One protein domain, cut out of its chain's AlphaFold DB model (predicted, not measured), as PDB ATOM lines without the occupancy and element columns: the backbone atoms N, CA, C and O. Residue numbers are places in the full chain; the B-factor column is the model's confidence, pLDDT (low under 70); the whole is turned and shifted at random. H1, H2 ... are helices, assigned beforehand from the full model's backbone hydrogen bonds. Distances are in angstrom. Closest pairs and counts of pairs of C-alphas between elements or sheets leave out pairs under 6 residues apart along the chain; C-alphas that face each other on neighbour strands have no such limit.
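Overview. This is residues 56 to 109 of the 109 residues of an uncharacterized protein of Thalassocella blandensis (UniProt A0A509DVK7). Two equal helices, H1 and H2, sit at one end, set apart from each other and pointing nearly the same way, and a long tail runs away from them to a short helix, H3, near its far end. Residues 91 to 96 and 98 to 105 stick out; of these, 100 to 105 belong to H3. The printed part has 54 residues with three named helices, in the order H1, H2, H3, and no named strand; the class is all helix. It is extended, with a radius of gyration of the C-alphas of 15.9 A, and spans 44 by 26 by 17 A.

Along the chain. H1, residues 56 to 66, is 15.3 A long and begins at C-alpha 56 (157.212, 156.886, 176.310). H2, residues 74 to 84, is also 15.3 A long. H3, residues 100 to 105, ends at C-alpha 105 (125.697, 160.172, 193.967).

Arrangement. H1 is apart from H2 and from H3. H2 and H3 are apart too. In H1, H2 and H3 every O i to N i+4 pair is within hydrogen-bond range.

Size, cuts and confidence. The C-alphas farthest apart, of Val 58 and Pro 109, are 47.5 A apart. The printed part has no cut. The link from H1 to H2 is short; that from H2 to H3, 15 residues, is long. Residues 91 to 94 and 107 to 109 have pLDDT under 70.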
ATOM      1  N   ASN A  56     158.255 155.938 175.920       92.88
ATOM      2  CA  ASN A  56     157.212 156.886 176.310       92.88
ATOM      3  C   ASN A  56     157.025 158.000 175.271       92.88
ATOM      4  O   ASN A  56     155.892 158.313 174.920       92.88
ATOM      5  N   SER A  57     158.115 158.568 174.747       93.06
ATOM      6  CA  SER A  57     158.054 159.585 173.691       93.06
ATOM      7  C   SER A  57     157.485 159.019 172.391       93.06
ATOM      8  O   SER A  57     156.642 159.653 171.762       93.06
ATOM      9  N   VAL A  58     157.895 157.809 171.996       94.75
ATOM     10  CA  VAL A  58     157.348 157.141 170.802       94.75
ATOM     11  C   VAL A  58     155.850 156.871 170.963       94.75
ATOM     12  O   VAL A  58     155.073 157.107 170.036       94.75
ATOM     13  N   ASP A  59     155.424 156.409 172.135       93.50
ATOM     14  CA  ASP A  59     154.018 156.136 172.423       93.50
ATOM     15  C   ASP A  59     153.189 157.432 172.490       93.50
ATOM     16  O   ASP A  59     152.064 157.456 171.986       93.50
ATOM     17  N   GLU A  60     153.746 158.535 173.008       92.62
ATOM     18  CA  GLU A  60     153.118 159.861 172.935       92.62
ATOM     19  C   GLU A  60     152.946 160.320 171.483       92.62
ATOM     20  O   GLU A  60     151.847 160.739 171.108       92.62
ATOM     21  N   ILE A  61     153.983 160.181 170.646       93.69
ATOM     22  CA  ILE A  61     153.922 160.525 169.219       93.69
ATOM     23  C   ILE A  61     152.821 159.725 168.521       93.69
ATOM     24  O   ILE A  61     151.975 160.306 167.843       93.69
ATOM     25  N   ARG A  62     152.779 158.402 168.725       94.38
ATOM     26  CA  ARG A  62     151.743 157.528 168.148       94.38
ATOM     27  C   ARG A  62     150.346 157.932 168.601       94.38
ATOM     28  O   ARG A  62     149.451 158.088 167.772       94.38
ATOM     29  N   LYS A  63     150.153 158.112 169.912       90.94
ATOM     30  CA  LYS A  63     148.861 158.493 170.498       90.94
ATOM     31  C   LYS A  63     148.368 159.817 169.925       90.94
ATOM     32  O   LYS A  63     147.195 159.914 169.569       90.94
ATOM     33  N   CYS A  64     149.245 160.814 169.852       92.19
ATOM     34  CA  CYS A  64     148.883 162.137 169.372       92.19
ATOM     35  C   CYS A  64     148.636 162.138 167.861       92.19
ATOM     36  O   CYS A  64     147.610 162.646 167.427       92.19
ATOM     37  N   SER A  65     149.497 161.494 167.069       92.19
ATOM     38  CA  SER A  65     149.336 161.416 165.612       92.19
ATOM     39  C   SER A  65     148.041 160.712 165.207       92.19
ATOM     40  O   SER A  65     147.322 161.214 164.351       92.19
ATOM     41  N   ASN A  66     147.701 159.585 165.844       91.38
ATOM     42  CA  ASN A  66     146.498 158.812 165.506       91.38
ATOM     43  C   ASN A  66     145.186 159.531 165.846       91.38
ATOM     44  O   ASN A  66     144.128 159.136 165.365       91.38
ATOM     45  N   LYS A  67     145.237 160.541 166.717       87.44
ATOM     46  CA  LYS A  67     144.067 161.300 167.172       87.44
ATOM     47  C   LYS A  67     144.114 162.769 166.743       87.44
ATOM     48  O   LYS A  67     143.286 163.553 167.202       87.44
ATOM     49  N   GLU A  68     145.094 163.134 165.915       88.25
ATOM     50  CA  GLU A  68     145.373 164.514 165.497       88.25
ATOM     51  C   GLU A  68     145.501 165.495 166.683       88.25
ATOM     52  O   GLU A  68     145.022 166.634 166.659       88.25
ATOM     53  N   TRP A  69     146.135 165.032 167.762       91.06
ATOM     54  CA  TRP A  69     146.436 165.827 168.952       91.06
ATOM     55  C   TRP A  69     147.838 166.408 168.922       91.06
ATOM     56  O   TRP A  69     148.712 165.989 168.164       91.06
ATOM     57  N   ILE A  70     148.041 167.393 169.788       90.94
ATOM     58  CA  ILE A  70     149.282 168.146 169.860       90.94
ATOM     59  C   ILE A  70     150.253 167.483 170.830       90.94
ATOM     60  O   ILE A  70     149.915 167.156 171.966       90.94
ATOM     61  N   ILE A  71     151.499 167.348 170.388       92.19
ATOM     62  CA  ILE A  71     152.628 166.931 171.220       92.19
ATOM     63  C   ILE A  71     153.293 168.186 171.783       92.19
ATOM     64  O   ILE A  71     153.388 169.207 171.103       92.19
ATOM     65  N   GLY A  72     153.767 168.116 173.025       89.94
ATOM     66  CA  GLY A  72     154.538 169.194 173.637       89.94
ATOM     67  C   GLY A  72     154.138 169.488 175.076       89.94
ATOM     68  O   GLY A  72     153.340 168.774 175.692       89.94
ATOM     69  N   SER A  73     154.717 170.564 175.607       91.19
ATOM     70  CA  SER A  73     154.471 171.000 176.980       91.19
ATOM     71  C   SER A  73     153.022 171.435 177.187       91.19
ATOM     72  O   SER A  73     152.344 171.896 176.270       91.19
ATOM     73  N   GLU A  74     152.563 171.359 178.432       89.75
ATOM     74  CA  GLU A  74     151.224 171.807 178.812       89.75
ATOM     75  C   GLU A  74     150.999 173.298 178.503       89.75
ATOM     76  O   GLU A  74     149.922 173.701 178.063       89.75
ATOM     77  N   LYS A  75     152.048 174.121 178.650       93.12
ATOM     78  CA  LYS A  75     152.031 175.533 178.248       93.12
ATOM     79  C   LYS A  75     151.770 175.676 176.748       93.12
ATOM     80  O   LYS A  75     150.885 176.435 176.360       93.12
ATOM     81  N   PHE A  76     152.512 174.942 175.921       92.56
ATOM     82  CA  PHE A  76     152.360 174.976 174.466       92.56
ATOM     83  C   PHE A  76     150.969 174.496 174.037       92.56
ATOM     84  O   PHE A  76     150.284 175.158 173.261       92.56
ATOM     85  N   LYS A  77     150.508 173.393 174.627       91.44
ATOM     86  CA  LYS A  77     149.168 172.847 174.425       91.44
ATOM     87  C   LYS A  77     148.085 173.896 174.693       91.44
ATOM     88  O   LYS A  77     147.271 174.138 173.809       91.44
ATOM     89  N   ARG A  78     148.124 174.593 175.837       90.50
ATOM     90  CA  ARG A  78     147.176 175.682 176.162       90.50
ATOM     91  C   ARG A  78     147.248 176.853 175.189       90.50
ATOM     92  O   ARG A  78     146.207 177.397 174.830       90.50
ATOM     93  N   GLN A  79     148.449 177.235 174.759       93.69
ATOM     94  CA  GLN A  79     148.630 178.307 173.777       93.69
ATOM     95  C   GLN A  79     147.930 177.972 172.458       93.69
ATOM     96  O   GLN A  79     147.188 178.803 171.936       93.69
ATOM     97  N   ILE A  80     148.100 176.749 171.944       92.44
ATOM     98  CA  ILE A  80     147.427 176.344 170.706       92.44
ATOM     99  C   ILE A  80     145.920 176.168 170.913       92.44
ATOM    100  O   ILE A  80     145.143 176.562 170.046       92.44
ATOM    101  N   GLU A  81     145.494 175.634 172.059       91.69
ATOM    102  CA  GLU A  81     144.076 175.516 172.419       91.69
ATOM    103  C   GLU A  81     143.378 176.885 172.378       91.69
ATOM    104  O   GLU A  81     142.331 177.038 171.746       91.69
ATOM    105  N   SER A  82     144.016 177.902 172.967       91.50
ATOM    106  CA  SER A  82     143.533 179.282 172.943       91.50
ATOM    107  C   SER A  82     143.546 179.886 171.538       91.50
ATOM    108  O   SER A  82     142.616 180.602 171.184       91.50
ATOM    109  N   ALA A  83     144.574 179.609 170.732       92.81
ATOM    110  CA  ALA A  83     144.690 180.153 169.379       92.81
ATOM    111  C   ALA A  83     143.701 179.517 168.386       92.81
ATOM    112  O   ALA A  83     143.279 180.164 167.431       92.81
ATOM    113  N   LYS A  84     143.346 178.240 168.578       88.06
ATOM    114  CA  LYS A  84     142.454 177.488 167.682       88.06
ATOM    115  C   LYS A  84     140.994 177.482 168.133       88.06
ATOM    116  O   LYS A  84     140.147 177.059 167.350       88.06
ATOM    117  N   GLY A  85     140.698 177.885 169.369       85.69
ATOM    118  CA  GLY A  85     139.337 177.879 169.917       85.69
ATOM    119  C   GLY A  85     138.729 176.478 170.056       85.69
ATOM    120  O   GLY A  85     137.514 176.337 170.167       85.69
ATOM    121  N   ARG A  86     139.556 175.428 170.036       84.56
ATOM    122  CA  ARG A  86     139.141 174.030 170.210       84.56
ATOM    123  C   ARG A  86     140.125 173.302 171.103       84.56
ATOM    124  O   ARG A  86     141.292 173.673 171.166       84.56
ATOM    125  N   LYS A  87     139.668 172.220 171.728       83.00
ATOM    126  CA  LYS A  87     140.531 171.311 172.484       83.00
ATOM    127  C   LYS A  87     141.550 170.625 171.574       83.00
ATOM    128  O   LYS A  87     141.241 170.290 170.426       83.00
ATOM    129  N   VAL A  88     142.764 170.446 172.090       85.06
ATOM    130  CA  VAL A  88     143.912 169.940 171.313       85.06
ATOM    131  C   VAL A  88     144.591 168.715 171.930       85.06
ATOM    132  O   VAL A  88     145.624 168.276 171.428       85.06
ATOM    133  N   ASN A  89     144.006 168.151 172.992       81.12
ATOM    134  CA  ASN A  89     144.505 166.978 173.713       81.12
ATOM    135  C   ASN A  89     143.372 166.042 174.143       81.12
ATOM    136  O   ASN A  89     142.195 166.350 173.956       81.12
ATOM    137  N   ASP A  90     143.763 164.922 174.762       71.62
ATOM    138  CA  ASP A  90     142.870 163.912 175.330       71.62
ATOM    139  C   ASP A  90     141.873 164.536 176.304       71.62
ATOM    140  O   ASP A  90     142.208 164.941 177.415       71.62
ATOM    141  N   ILE A  91     140.630 164.604 175.858       68.56
ATOM    142  CA  ILE A  91     139.477 164.744 176.729       68.56
ATOM    143  C   ILE A  91     139.012 163.310 176.953       68.56
ATOM    144  O   ILE A  91     138.970 162.535 176.002       68.56
ATOM    145  N   ASN A  92     138.628 162.930 178.167       62.66
ATOM    146  CA  ASN A  92     137.892 161.679 178.325       62.66
ATOM    147  C   ASN A  92     136.588 161.793 177.521       62.66
ATOM    148  O   ASN A  92     135.749 162.645 177.813       62.66
ATOM    149  N   TRP A  93     136.443 160.987 176.467       61.34
ATOM    150  CA  TRP A  93     135.209 160.942 175.683       61.34
ATOM    151  C   TRP A  93     134.165 160.143 176.467       61.34
ATOM    152  O   TRP A  93     134.404 158.998 176.851       61.34
ATOM    153  N   GLY A  94     133.002 160.755 176.688       68.62
ATOM    154  CA  GLY A  94     131.919 160.199 177.498       68.62
ATOM    155  C   GLY A  94     131.875 160.778 178.915       68.62
ATOM    156  O   GLY A  94     132.891 161.150 179.494       68.62
ATOM    157  N   GLY A  95     130.663 160.879 179.465       72.31
ATOM    158  CA  GLY A  95     130.447 161.360 180.829       72.31
ATOM    159  C   GLY A  95     130.995 160.401 181.887       72.31
ATOM    160  O   GLY A  95     131.327 159.245 181.625       72.31
ATOM    161  N   ASP A  96     131.007 160.851 183.130       80.44
ATOM    162  CA  ASP A  96     131.523 160.129 184.291       80.44
ATOM    163  C   ASP A  96     130.593 159.010 184.796       80.44
ATOM    164  O   ASP A  96     130.776 158.518 185.906       80.44
ATOM    165  N   ARG A  97     129.640 158.537 183.978       77.19
ATOM    166  CA  ARG A  97     128.622 157.535 184.354       77.19
ATOM    167  C   ARG A  97     129.193 156.236 184.935       77.19
ATOM    168  O   ARG A  97     128.507 155.522 185.662       77.19
ATOM    169  N   LYS A  98     130.439 155.892 184.593       77.31
ATOM    170  CA  LYS A  98     131.147 154.709 185.118       77.31
ATOM    171  C   LYS A  98     132.034 155.012 186.332       77.31
ATOM    172  O   LYS A  98     132.568 154.073 186.921       77.31
ATOM    173  N   SER A  99     132.201 156.281 186.701       81.56
ATOM    174  CA  SER A  99     133.014 156.698 187.841       81.56
ATOM    175  C   SER A  99     132.385 156.231 189.156       81.56
ATOM    176  O   SER A  99     131.166 156.080 189.276       81.56
ATOM    177  N   LYS A 100     133.230 155.983 190.164       83.50
ATOM    178  CA  LYS A 100     132.759 155.628 191.512       83.50
ATOM    179  C   LYS A 100     131.898 156.749 192.110       83.50
ATOM    180  O   LYS A 100     130.899 156.455 192.752       83.50
ATOM    181  N   GLN A 101     132.265 157.999 191.828       84.38
ATOM    182  CA  GLN A 101     131.626 159.208 192.342       84.38
ATOM    183  C   GLN A 101     130.209 159.412 191.776       84.38
ATOM    184  O   GLN A 101     129.275 159.675 192.533       84.38
ATOM    185  N   PHE A 102     130.019 159.188 190.472       82.69
ATOM    186  CA  PHE A 102     128.694 159.201 189.844       82.69
ATOM    187  C   PHE A 102     127.788 158.110 190.422       82.69
ATOM    188  O   PHE A 102     126.640 158.368 190.776       82.69
ATOM    189  N   LYS A 103     128.312 156.884 190.570       83.81
ATOM    190  CA  LYS A 103     127.544 155.764 191.133       83.81
ATOM    191  C   LYS A 103     127.121 156.016 192.580       83.81
ATOM    192  O   LYS A 103     125.990 155.696 192.918       83.81
ATOM    193  N   SER A 104     127.982 156.603 193.418       83.75
ATOM    194  CA  SER A 104     127.626 156.942 194.803       83.75
ATOM    195  C   SER A 104     126.585 158.061 194.893       83.75
ATOM    196  O   SER A 104     125.683 157.975 195.718       83.75
ATOM    197  N   SER A 105     126.673 159.073 194.021       81.25
ATOM    198  CA  SER A 105     125.697 160.172 193.967       81.25
ATOM    199  C   SER A 105     124.335 159.731 193.426       81.25
ATOM    200  O   SER A 105     123.329 160.315 193.795       81.25
ATOM    201  N   ALA A 106     124.288 158.713 192.563       71.69
ATOM    202  CA  ALA A 106     123.039 158.142 192.055       71.69
ATOM    203  C   ALA A 106     122.344 157.197 193.058       71.69
ATOM    204  O   ALA A 106     121.197 156.817 192.845       71.69
ATOM    205  N   LEU A 107     123.043 156.787 194.122       64.31
ATOM    206  CA  LEU A 107     122.549 155.890 195.176       64.31
ATOM    207  C   LEU A 107     122.068 156.640 196.431       64.31
ATOM    208  O   LEU A 107     121.670 156.000 197.401       64.31
ATOM    209  N   THR A 108     122.115 157.973 196.430       58.06
ATOM    210  CA  THR A 108     121.574 158.817 197.504       58.06
ATOM    211  C   THR A 108     120.322 159.535 196.977       58.06
ATOM    212  O   THR A 108     120.450 160.246 195.981       58.06
ATOM    213  N   PRO A 109     119.125 159.281 197.548       57.41
ATOM    214  CA  PRO A 109     117.870 159.900 197.114       57.41
ATOM    215  C   PRO A 109     117.790 161.393 197.443       57.41
ATOM    216  O   PRO A 109     118.418 161.819 198.441       57.41
TER     217      PRO A 109